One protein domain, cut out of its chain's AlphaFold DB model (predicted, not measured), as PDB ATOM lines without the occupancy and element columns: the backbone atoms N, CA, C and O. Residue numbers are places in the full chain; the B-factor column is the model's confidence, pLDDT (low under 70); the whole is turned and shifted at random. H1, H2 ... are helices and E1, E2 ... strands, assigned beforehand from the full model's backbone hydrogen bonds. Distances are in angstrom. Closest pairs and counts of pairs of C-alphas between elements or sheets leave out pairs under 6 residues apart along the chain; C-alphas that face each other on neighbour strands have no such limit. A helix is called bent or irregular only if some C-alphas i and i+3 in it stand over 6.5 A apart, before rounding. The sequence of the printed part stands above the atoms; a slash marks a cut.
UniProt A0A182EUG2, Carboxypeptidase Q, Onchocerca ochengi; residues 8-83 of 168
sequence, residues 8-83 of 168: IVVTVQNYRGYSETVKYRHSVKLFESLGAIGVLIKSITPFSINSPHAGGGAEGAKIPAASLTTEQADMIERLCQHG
ATOM      1  N   ILE A   8     308.836 312.945 231.949       97.94
ATOM      2  CA  ILE A   8     309.176 312.683 233.348       97.94
ATOM      3  C   ILE A   8     310.679 312.419 233.418       97.94
ATOM      4  O   ILE A   8     311.200 311.584 232.675       97.94
ATOM      5  N   VAL A   9     311.373 313.130 234.301       97.62
ATOM      6  CA  VAL A   9     312.796 312.914 234.569       97.62
ATOM      7  C   VAL A   9     312.932 311.925 235.716       97.62
ATOM      8  O   VAL A   9     312.349 312.134 236.773       97.62
ATOM      9  N   VAL A  10     313.726 310.873 235.525       97.75
ATOM     10  CA  VAL A  10     314.106 309.943 236.595       97.75
ATOM     11  C   VAL A  10     315.587 310.135 236.888       97.75
ATOM     12  O   VAL A  10     316.414 309.983 235.988       97.75
ATOM     13  N   THR A  11     315.941 310.497 238.120       97.06
ATOM     14  CA  THR A  11     317.347 310.570 238.534       97.06
ATOM     15  C   THR A  11     317.801 309.200 239.021       97.06
ATOM     16  O   THR A  11     317.100 308.554 239.795       97.06
ATOM     17  N   VAL A  12     318.982 308.761 238.582       96.94
ATOM     18  CA  VAL A  12     319.599 307.487 238.993       96.94
ATOM     19  C   VAL A  12     321.049 307.743 239.400       96.94
ATOM     20  O   VAL A  12     322.010 307.211 238.860       96.94
ATOM     21  N   GLN A  13     321.228 308.685 240.321       96.81
ATOM     22  CA  GLN A  13     322.543 309.058 240.821       96.81
ATOM     23  C   GLN A  13     323.134 307.968 241.724       96.81
ATOM     24  O   GLN A  13     322.424 307.308 242.485       96.81
ATOM     25  N   ASN A  14     324.461 307.854 241.718       96.94
ATOM     26  CA  ASN A  14     325.177 307.089 242.733       96.94
ATOM     27  C   ASN A  14     325.182 307.849 244.062       96.94
ATOM     28  O   ASN A  14     325.415 309.061 244.090       96.94
ATOM     29  N   TYR A  15     324.966 307.136 245.165       97.69
ATOM     30  CA  TYR A  15     325.092 307.715 246.497       97.69
ATOM     31  C   TYR A  15     326.569 307.937 246.833       97.69
ATOM     32  O   TYR A  15     327.368 307.002 246.800       97.69
ATOM     33  N   ARG A  16     326.930 309.174 247.177       97.50
ATOM     34  CA  ARG A  16     328.302 309.575 247.544       97.50
ATOM     35  C   ARG A  16     328.375 310.225 248.928       97.50
ATOM     36  O   ARG A  16     329.253 311.025 249.218       97.50
ATOM     37  N   GLY A  17     327.412 309.897 249.785       97.75
ATOM     38  CA  GLY A  17     327.174 310.604 251.039       97.75
ATOM     39  C   GLY A  17     326.043 311.620 250.909       97.75
ATOM     40  O   GLY A  17     325.743 312.119 249.819       97.75
ATOM     41  N   TYR A  18     325.385 311.906 252.034       96.50
ATOM     42  CA  TYR A  18     324.154 312.696 252.051       96.50
ATOM     43  C   TYR A  18     324.361 314.098 251.461       96.50
ATOM     44  O   TYR A  18     323.660 314.463 250.520       96.50
ATOM     45  N   SER A  19     325.365 314.842 251.933       96.81
ATOM     46  CA  SER A  19     325.604 316.233 251.522       96.81
ATOM     47  C   SER A  19     325.891 316.392 250.027       96.81
ATOM     48  O   SER A  19     325.437 317.355 249.415       96.81
ATOM     49  N   GLU A  20     326.604 315.447 249.408       97.44
ATOM     50  CA  GLU A  20     326.867 315.497 247.963       97.44
ATOM     51  C   GLU A  20     325.640 315.072 247.145       97.44
ATOM     52  O   GLU A  20     325.398 315.592 246.052       97.44
ATOM     53  N   THR A  21     324.856 314.124 247.663       97.94
ATOM     54  CA  THR A  21     323.765 313.487 246.916       97.94
ATOM     55  C   THR A  21     322.452 314.271 247.037       97.94
ATOM     56  O   THR A  21     321.663 314.292 246.096       97.94
ATOM     57  N   VAL A  22     322.207 314.979 248.144       97.56
ATOM     58  CA  VAL A  22     320.932 315.681 248.396       97.56
ATOM     59  C   VAL A  22     320.607 316.751 247.347       97.56
ATOM     60  O   VAL A  22     319.437 317.030 247.102       97.56
ATOM     61  N   LYS A  23     321.608 317.273 246.623       96.81
ATOM     62  CA  LYS A  23     321.418 318.220 245.508       96.81
ATOM     63  C   LYS A  23     320.427 317.735 244.443       96.81
ATOM     64  O   LYS A  23     319.729 318.552 243.851       96.81
ATOM     65  N   TYR A  24     320.326 316.421 244.214       96.88
ATOM     66  CA  TYR A  24     319.358 315.863 243.264       96.88
ATOM     67  C   TYR A  24     317.916 316.052 243.746       96.88
ATOM     68  O   TYR A  24     317.034 316.300 242.929       96.88
ATOM     69  N   ARG A  25     317.673 316.047 245.062       95.69
ATOM     70  CA  ARG A  25     316.354 316.356 245.625       95.69
ATOM     71  C   ARG A  25     315.930 317.798 245.342       95.69
ATOM     72  O   ARG A  25     314.778 318.032 245.010       95.69
ATOM     73  N   HIS A  26     316.883 318.729 245.361       96.50
ATOM     74  CA  HIS A  26     316.670 320.150 245.061       96.50
ATOM     75  C   HIS A  26     316.654 320.482 243.558       96.50
ATOM     76  O   HIS A  26     316.486 321.637 243.168       96.50
ATOM     77  N   SER A  27     316.827 319.486 242.682       96.06
ATOM     78  CA  SER A  27     316.940 319.709 241.234       96.06
ATOM     79  C   SER A  27     315.593 319.831 240.508       96.06
ATOM     80  O   SER A  27     315.568 320.115 239.311       96.06
ATOM     81  N   VAL A  28     314.464 319.663 241.209       97.31
ATOM     82  CA  VAL A  28     313.119 319.655 240.603       97.31
ATOM     83  C   VAL A  28     312.843 320.941 239.824       97.31
ATOM     84  O   VAL A  28     312.413 320.887 238.673       97.31
ATOM     85  N   LYS A  29     313.169 322.099 240.409       97.12
ATOM     86  CA  LYS A  29     313.009 323.410 239.766       97.12
ATOM     87  C   LYS A  29     313.836 323.581 238.496       97.12
ATOM     88  O   LYS A  29     313.370 324.194 237.539       97.12
ATOM     89  N   LEU A  30     315.045 323.024 238.481       96.06
ATOM     90  CA  LEU A  30     315.906 323.038 237.305       96.06
ATOM     91  C   LEU A  30     315.293 322.202 236.176       96.06
ATOM     92  O   LEU A  30     315.245 322.646 235.034       96.06
ATOM     93  N   PHE A  31     314.799 321.000 236.472       97.50
ATOM     94  CA  PHE A  31     314.156 320.176 235.448       97.50
ATOM     95  C   PHE A  31     312.843 320.787 234.950       97.50
ATOM     96  O   PHE A  31     312.581 320.752 233.748       97.50
ATOM     97  N   GLU A  32     312.066 321.413 235.836       97.69
ATOM     98  CA  GLU A  32     310.883 322.198 235.466       97.69
ATOM     99  C   GLU A  32     311.236 323.317 234.478       97.69
ATOM    100  O   GLU A  32     310.593 323.434 233.436       97.69
ATOM    101  N   SER A  33     312.292 324.099 234.737       96.88
ATOM    102  CA  SER A  33     312.698 325.181 233.827       96.88
ATOM    103  C   SER A  33     313.197 324.677 232.467       96.88
ATOM    104  O   SER A  33     313.249 325.442 231.509       96.88
ATOM    105  N   LEU A  34     313.569 323.397 232.376       97.25
ATOM    106  CA  LEU A  34     313.943 322.714 231.132       97.25
ATOM    107  C   LEU A  34     312.746 322.035 230.435       97.25
ATOM    108  O   LEU A  34     312.925 321.387 229.401       97.25
ATOM    109  N   GLY A  35     311.533 322.179 230.977       97.75
ATOM    110  CA  GLY A  35     310.285 321.681 230.397       97.75
ATOM    111  C   GLY A  35     309.866 320.282 230.853       97.75
ATOM    112  O   GLY A  35     308.967 319.700 230.240       97.75
ATOM    113  N   ALA A  36     310.497 319.713 231.886       98.19
ATOM    114  CA  ALA A  36     310.030 318.456 232.464       98.19
ATOM    115  C   ALA A  36     308.597 318.605 233.000       98.19
ATOM    116  O   ALA A  36     308.227 319.657 233.513       98.19
ATOM    117  N   ILE A  37     307.806 317.535 232.909       97.50
ATOM    118  CA  ILE A  37     306.408 317.500 233.388       97.50
ATOM    119  C   ILE A  37     306.244 316.723 234.701       97.50
ATOM    120  O   ILE A  37     305.140 316.608 235.223       97.50
ATOM    121  N   GLY A  38     307.336 316.174 235.229       97.69
ATOM    122  CA  GLY A  38     307.391 315.472 236.505       97.69
ATOM    123  C   GLY A  38     308.809 314.990 236.795       97.69
ATOM    124  O   GLY A  38     309.613 314.830 235.872       97.69
ATOM    125  N   VAL A  39     309.128 314.772 238.069       97.94
ATOM    126  CA  VAL A  39     310.464 314.331 238.493       97.94
ATOM    127  C   VAL A  39     310.355 313.189 239.498       97.94
ATOM    128  O   VAL A  39     309.641 313.267 240.493       97.94
ATOM    129  N   LEU A  40     311.094 312.118 239.251       98.00
ATOM    130  CA  LEU A  40     311.255 310.993 240.155       98.00
ATOM    131  C   LEU A  40     312.716 310.912 240.573       98.00
ATOM    132  O   LEU A  40     313.607 310.762 239.740       98.00
ATOM    133  N   ILE A  41     312.969 311.045 241.867       98.06
ATOM    134  CA  ILE A  41     314.321 311.138 242.409       98.06
ATOM    135  C   ILE A  41     314.684 309.795 243.032       98.06
ATOM    136  O   ILE A  41     313.985 309.338 243.936       98.06
ATOM    137  N   LYS A  42     315.778 309.152 242.606       98.12
ATOM    138  CA  LYS A  42     316.318 308.012 243.367       98.12
ATOM    139  C   LYS A  42     316.599 308.466 244.797       98.12
ATOM    140  O   LYS A  42     317.219 309.508 245.001       98.12
ATOM    141  N   SER A  43     316.137 307.699 245.778       97.81
ATOM    142  CA  SER A  43     316.285 308.034 247.195       97.81
ATOM    143  C   SER A  43     317.719 308.427 247.572       97.81
ATOM    144  O   SER A  43     318.688 307.816 247.124       97.81
ATOM    145  N   ILE A  44     317.861 309.442 248.433       97.69
ATOM    146  CA  ILE A  44     319.159 309.967 248.895       97.69
ATOM    147  C   ILE A  44     319.720 309.061 250.002       97.69
ATOM    148  O   ILE A  44     319.795 309.446 251.164       97.69
ATOM    149  N   THR A  45     320.017 307.812 249.669       96.19
ATOM    150  CA  THR A  45     320.430 306.760 250.611       96.19
ATOM    151  C   THR A  45     321.320 305.745 249.888       96.19
ATOM    152  O   THR A  45     321.133 305.550 248.683       96.19
ATOM    153  N   PRO A  46     322.285 305.097 250.568       95.94
ATOM    154  CA  PRO A  46     323.094 304.048 249.948       95.94
ATOM    155  C   PRO A  46     322.290 302.783 249.613       95.94
ATOM    156  O   PRO A  46     322.642 302.080 248.673       95.94
ATOM    157  N   PHE A  47     321.223 302.494 250.364       95.12
ATOM    158  CA  PHE A  47     320.322 301.364 250.123       95.12
ATOM    159  C   PHE A  47     318.901 301.698 250.591       95.12
ATOM    160  O   PHE A  47     318.697 302.631 251.373       95.12
ATOM    161  N   SER A  48     317.919 300.920 250.151       94.94
ATOM    162  CA  SER A  48     316.559 300.959 250.688       94.94
ATOM    163  C   SER A  48     316.036 299.549 250.965       94.94
ATOM    164  O   SER A  48     316.676 298.553 250.654       94.94
ATOM    165  N   ILE A  49     314.880 299.473 251.618       94.00
ATOM    166  CA  ILE A  49     314.133 298.231 251.858       94.00
ATOM    167  C   ILE A  49     312.736 298.367 251.257       94.00
ATOM    168  O   ILE A  49     311.730 298.280 251.954       94.00
ATOM    169  N   ASN A  50     312.685 298.689 249.961       93.50
ATOM    170  CA  ASN A  50     311.450 299.066 249.269       93.50
ATOM    171  C   ASN A  50     310.715 300.254 249.936       93.50
ATOM    172  O   ASN A  50     309.491 300.350 249.910       93.50
ATOM    173  N   SER A  51     311.481 301.166 250.541       93.88
ATOM    174  CA  SER A  51     310.981 302.393 251.162       93.88
ATOM    175  C   SER A  51     311.688 303.598 250.548       93.88
ATOM    176  O   SER A  51     312.924 303.626 250.546       93.88
ATOM    177  N   PRO A  52     310.954 304.593 250.021       94.94
ATOM    178  CA  PRO A  52     311.559 305.807 249.503       94.94
ATOM    179  C   PRO A  52     312.027 306.719 250.646       94.94
ATOM    180  O   PRO A  52     311.464 306.730 251.739       94.94
ATOM    181  N   HIS A  53     313.053 307.517 250.377       96.19
ATOM    182  CA  HIS A  53     313.592 308.498 251.308       96.19
ATOM    183  C   HIS A  53     312.931 309.864 251.090       96.19
ATOM    184  O   HIS A  53     313.349 310.631 250.213       96.19
ATOM    185  N   ALA A  54     311.919 310.157 251.911       92.75
ATOM    186  CA  ALA A  54     311.244 311.453 251.954       92.75
ATOM    187  C   ALA A  54     312.204 312.610 252.303       92.75
ATOM    188  O   ALA A  54     313.354 312.401 252.697       92.75
ATOM    189  N   GLY A  55     311.753 313.840 252.074       93.56
ATOM    190  CA  GLY A  55     312.560 315.039 252.264       93.56
ATOM    191  C   GLY A  55     312.004 316.241 251.506       93.56
ATOM    192  O   GLY A  55     311.426 316.076 250.431       93.56
ATOM    193  N   GLY A  56     312.249 317.443 252.025       92.88
ATOM    194  CA  GLY A  56     312.025 318.695 251.298       92.88
ATOM    195  C   GLY A  56     313.005 318.857 250.134       92.88
ATOM    196  O   GLY A  56     314.090 318.268 250.134       92.88
ATOM    197  N   GLY A  57     312.633 319.646 249.133       91.44
ATOM    198  CA  GLY A  57     313.495 319.963 247.986       91.44
ATOM    199  C   GLY A  57     312.766 320.302 246.687       91.44
ATOM    200  O   GLY A  57     313.399 320.729 245.723       91.44
ATOM    201  N   ALA A  58     311.446 320.142 246.648       93.50
ATOM    202  CA  ALA A  58     310.615 320.535 245.511       93.50
ATOM    203  C   ALA A  58     309.911 321.887 245.733       93.50
ATOM    204  O   ALA A  58     308.945 322.199 245.035       93.50
ATOM    205  N   GLU A  59     310.351 322.686 246.709       91.69
ATOM    206  CA  GLU A  59     309.656 323.905 247.114       91.69
ATOM    207  C   GLU A  59     309.465 324.866 245.930       91.69
ATOM    208  O   GLU A  59     310.374 325.173 245.154       91.69
ATOM    209  N   GLY A  60     308.224 325.323 245.772       91.81
ATOM    210  CA  GLY A  60     307.803 326.219 244.701       91.81
ATOM    211  C   GLY A  60     307.635 325.570 243.324       91.81
ATOM    212  O   GLY A  60     307.157 326.263 242.421       91.81
ATOM    213  N   ALA A  61     308.039 324.312 243.105       94.88
ATOM    214  CA  ALA A  61     307.818 323.615 241.833       94.88
ATOM    215  C   ALA A  61     306.316 323.390 241.596       94.88
ATOM    216  O   ALA A  61     305.559 323.162 242.537       94.88
ATOM    217  N   LYS A  62     305.876 323.485 240.339       94.69
ATOM    218  CA  LYS A  62     304.479 323.275 239.921       94.69
ATOM    219  C   LYS A  62     304.255 321.900 239.290       94.69
ATOM    220  O   LYS A  62     303.110 321.508 239.082       94.69
ATOM    221  N   ILE A  63     305.331 321.179 238.985       95.94
ATOM    222  CA  ILE A  63     305.291 319.804 238.485       95.94
ATOM    223  C   ILE A  63     305.364 318.787 239.636       95.94
ATOM    224  O   ILE A  63     306.019 319.054 240.645       95.94
ATOM    225  N   PRO A  64     304.726 317.609 239.504       96.06
ATOM    226  CA  PRO A  64     304.784 316.574 240.528       96.06
ATOM    227  C   PRO A  64     306.209 316.039 240.700       96.06
ATOM    228  O   PRO A  64     306.904 315.750 239.721       96.06
ATOM    229  N   ALA A  65     306.621 315.858 241.954       96.50
ATOM    230  CA  ALA A  65     307.912 315.290 242.304       96.50
ATOM    231  C   ALA A  65     307.778 314.257 243.424       96.50
ATOM    232  O   ALA A  65     307.112 314.515 244.424       96.50
ATOM    233  N   ALA A  66     308.423 313.100 243.271       96.38
ATOM    234  CA  ALA A  66     308.450 312.059 244.296       96.38
ATOM    235  C   ALA A  66     309.821 311.387 244.374       96.38
ATOM    236  O   ALA A  66     310.605 311.430 243.426       96.38
ATOM    237  N   SER A  67     310.094 310.723 245.496       96.56
ATOM    238  CA  SER A  67     311.250 309.833 245.607       96.56
ATOM    239  C   SER A  67     310.868 308.407 245.213       96.56
ATOM    240  O   SER A  67     309.798 307.924 245.576       96.56
ATOM    241  N   LEU A  68     311.762 307.728 244.502       97.25
ATOM    242  CA  LEU A  68     311.716 306.292 244.244       97.25
ATOM    243  C   LEU A  68     312.607 305.558 245.233       97.25
ATOM    244  O   LEU A  68     313.627 306.099 245.677       97.25
ATOM    245  N   THR A  69     312.284 304.301 245.516       97.75
ATOM    246  CA  THR A  69     313.240 303.415 246.188       97.75
ATOM    247  C   THR A  69     314.493 303.245 245.320       97.75
ATOM    248  O   THR A  69     314.474 303.504 244.108       97.75
ATOM    249  N   THR A  70     315.609 302.833 245.922       97.94
ATOM    250  CA  THR A  70     316.839 302.592 245.152       97.94
ATOM    251  C   THR A  70     316.637 301.476 244.126       97.94
ATOM    252  O   THR A  70     317.049 301.625 242.978       97.94
ATOM    253  N   GLU A  71     315.885 300.432 244.482       98.00
ATOM    254  CA  GLU A  71     315.637 299.271 243.622       98.00
ATOM    255  C   GLU A  71     314.772 299.633 242.408       98.00
ATOM    256  O   GLU A  71     315.026 299.150 241.303       98.00
ATOM    257  N   GLN A  72     313.768 300.500 242.594       97.94
ATOM    258  CA  GLN A  72     312.904 300.982 241.514       97.94
ATOM    259  C   GLN A  72     313.670 301.846 240.511       97.94
ATOM    260  O   GLN A  72     313.530 301.647 239.305       97.94
ATOM    261  N   ALA A  73     314.486 302.786 240.994       98.00
ATOM    262  CA  ALA A  73     315.295 303.632 240.120       98.00
ATOM    263  C   ALA A  73     316.291 302.798 239.299       98.00
ATOM    264  O   ALA A  73     316.395 302.985 238.088       98.00
ATOM    265  N   ASP A  74     316.943 301.822 239.935       97.56
ATOM    266  CA  ASP A  74     317.918 300.950 239.272       97.56
ATOM    267  C   ASP A  74     317.246 299.987 238.286       97.56
ATOM    268  O   ASP A  74     317.811 299.650 237.247       97.56
ATOM    269  N   MET A  75     316.019 299.546 238.575       97.88
ATOM    270  CA  MET A  75     315.215 298.777 237.624       97.88
ATOM    271  C   MET A  75     314.880 299.602 236.379       97.88
ATOM    272  O   MET A  75     315.096 299.121 235.267       97.88
ATOM    273  N   ILE A  76     314.410 300.841 236.548       97.94
ATOM    274  CA  ILE A  76     314.113 301.743 235.426       97.94
ATOM    275  C   ILE A  76     315.374 302.006 234.596       97.94
ATOM    276  O   ILE A  76     315.309 301.981 233.368       97.94
ATOM    277  N   GLU A  77     316.520 302.221 235.244       97.38
ATOM    278  CA  GLU A  77     317.795 302.400 234.548       97.38
ATOM    279  C   GLU A  77     318.144 301.194 233.673       97.38
ATOM    280  O   GLU A  77     318.450 301.374 232.495       97.38
ATOM    281  N   ARG A  78     318.037 299.971 234.209       98.25
ATOM    282  CA  ARG A  78     318.304 298.743 233.442       98.25
ATOM    283  C   ARG A  78     317.375 298.592 232.239       98.25
ATOM    284  O   ARG A  78     317.848 298.256 231.158       98.25
ATOM    285  N   LEU A  79     316.079 298.876 232.393       98.19
ATOM    286  CA  LEU A  79     315.125 298.845 231.273       98.19
ATOM    287  C   LEU A  79     315.525 299.845 230.177       98.19
ATOM    288  O   LEU A  79     315.585 299.492 229.000       98.19
ATOM    289  N   CYS A  80     315.882 301.073 230.561       95.25
ATOM    290  CA  CYS A  80     316.375 302.085 229.627       95.25
ATOM    291  C   CYS A  80     317.679 301.655 228.933       95.25
ATOM    292  O   CYS A  80     317.826 301.868 227.730       95.25
ATOM    293  N   GLN A  81     318.617 301.038 229.659       96.31
ATOM    294  CA  GLN A  81     319.874 300.518 229.101       96.31
ATOM    295  C   GLN A  81     319.644 299.373 228.104       96.31
ATOM    296  O   GLN A  81     320.391 299.253 227.137       96.31
ATOM    297  N   HIS A  82     318.586 298.580 228.286       97.69
ATOM    298  CA  HIS A  82     318.150 297.565 227.320       97.69
ATOM    299  C   HIS A  82     317.362 298.137 226.128       97.69
ATOM    300  O   HIS A  82     316.920 297.383 225.264       97.69
ATOM    301  N   GLY A  83     317.192 299.460 226.047       96.75
ATOM    302  CA  GLY A  83     316.467 300.118 224.960       96.75
ATOM    303  C   GLY A  83     314.945 300.014 225.077       96.75
ATOM    304  O   GLY A  83     314.239 300.319 224.113       96.75
TER     305      GLY A  83
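AT A GLANCE: This is residues 8 to 83 of the 168 residues of the protein "Carboxypeptidase Q" of Onchocerca ochengi (UniProt A0A182EUG2). A small parallel sheet of three strands, E1, E2 and E3, is covered on one face by H1, which runs along the strands, and crossed on the other face by H2, making three layers, with helices on both faces of a sheet. Residues 78 to 83, of which 78 to 81 belong to H2, stick out free, and a long stretch with no named element, residues 43 to 64, leads from E2 to E3. The printed part has 76 residues, with two named helices and three named strands in the order E1, H1, E2, E3, H2; the sheet's order is E1, E2, E3, and the class is mixed, helices and strands. The whole is compact, with a radius of gyration of the C-alphas of 12.0 A, and the C-alphas span 31 by 29 by 19 A.

IN THESE COORDINATES: In the sheet, E2 is residues 38 to 42, 13.5 A from first to last C-alpha; E1 is residues 8 to 11, 9.9 A, beginning at C-alpha 8 (309.176, 312.683, 233.348); E3 is residues 65 to 68, 10.0 A. H1 is residues 18 to 33, 24.9 A, beginning at C-alpha 18 (324.154, 312.696, 252.051). It is irregular, with C-alphas 26 and 29 7.2 A apart, and has a kink of 36 degrees near residue 26. H2 is residues 70 to 81, 16.5 A, ending at C-alpha 81 (319.874, 300.518, 229.101).

HOW THE PARTS SIT: E2 is the inner strand. E1 and E2 are parallel at 17 degrees, with N 9 and O 38 2.9 A apart and N 40 and O 9 2.8 A apart, within hydrogen-bond range. E2 and E3 are parallel at 29 degrees, with N 68 and O 41 within hydrogen-bond range at 2.8 A. E1, H1 and E2 form a strand-helix-strand unit, two parallel neighbour strands with a helix between, and its crossover is right-handed. H1 is on the sheet at a height of 9.4 A, over E2 and only just not over E1, on which 2 of its C-alphas fall; its line and that of E2 stand at 10 degrees on the local plane. The closest C-alphas of H1 and E2 are those of Val 28 and Val 39, 6.3 A apart. H2 is on the opposite face at a height of 9.2 A, over E1 and E2, across the strands at 67 degrees to E1 on the local plane. The closest C-alphas of H2 and E2 are those of Ala 73 and Lys 42, 5.5 A apart. H1 and H2 are apart. Every O i to N i+4 pair is within hydrogen-bond range in H2; in H1 it is 5 of 12, beside 8 of 13 O i to N i+3 pairs.

THE WHOLE: The two C-alphas farthest apart are those of Gly 60 and His 82, 35.1 A. The printed part has no cut. The link from E2 to E3, 22 residues, is long; those from H1 to E2 and from E3 to H2 are tight, and that from E1 to H1 is short. The mean pLDDT of the printed part is 96.5, and no printed residue is under 70.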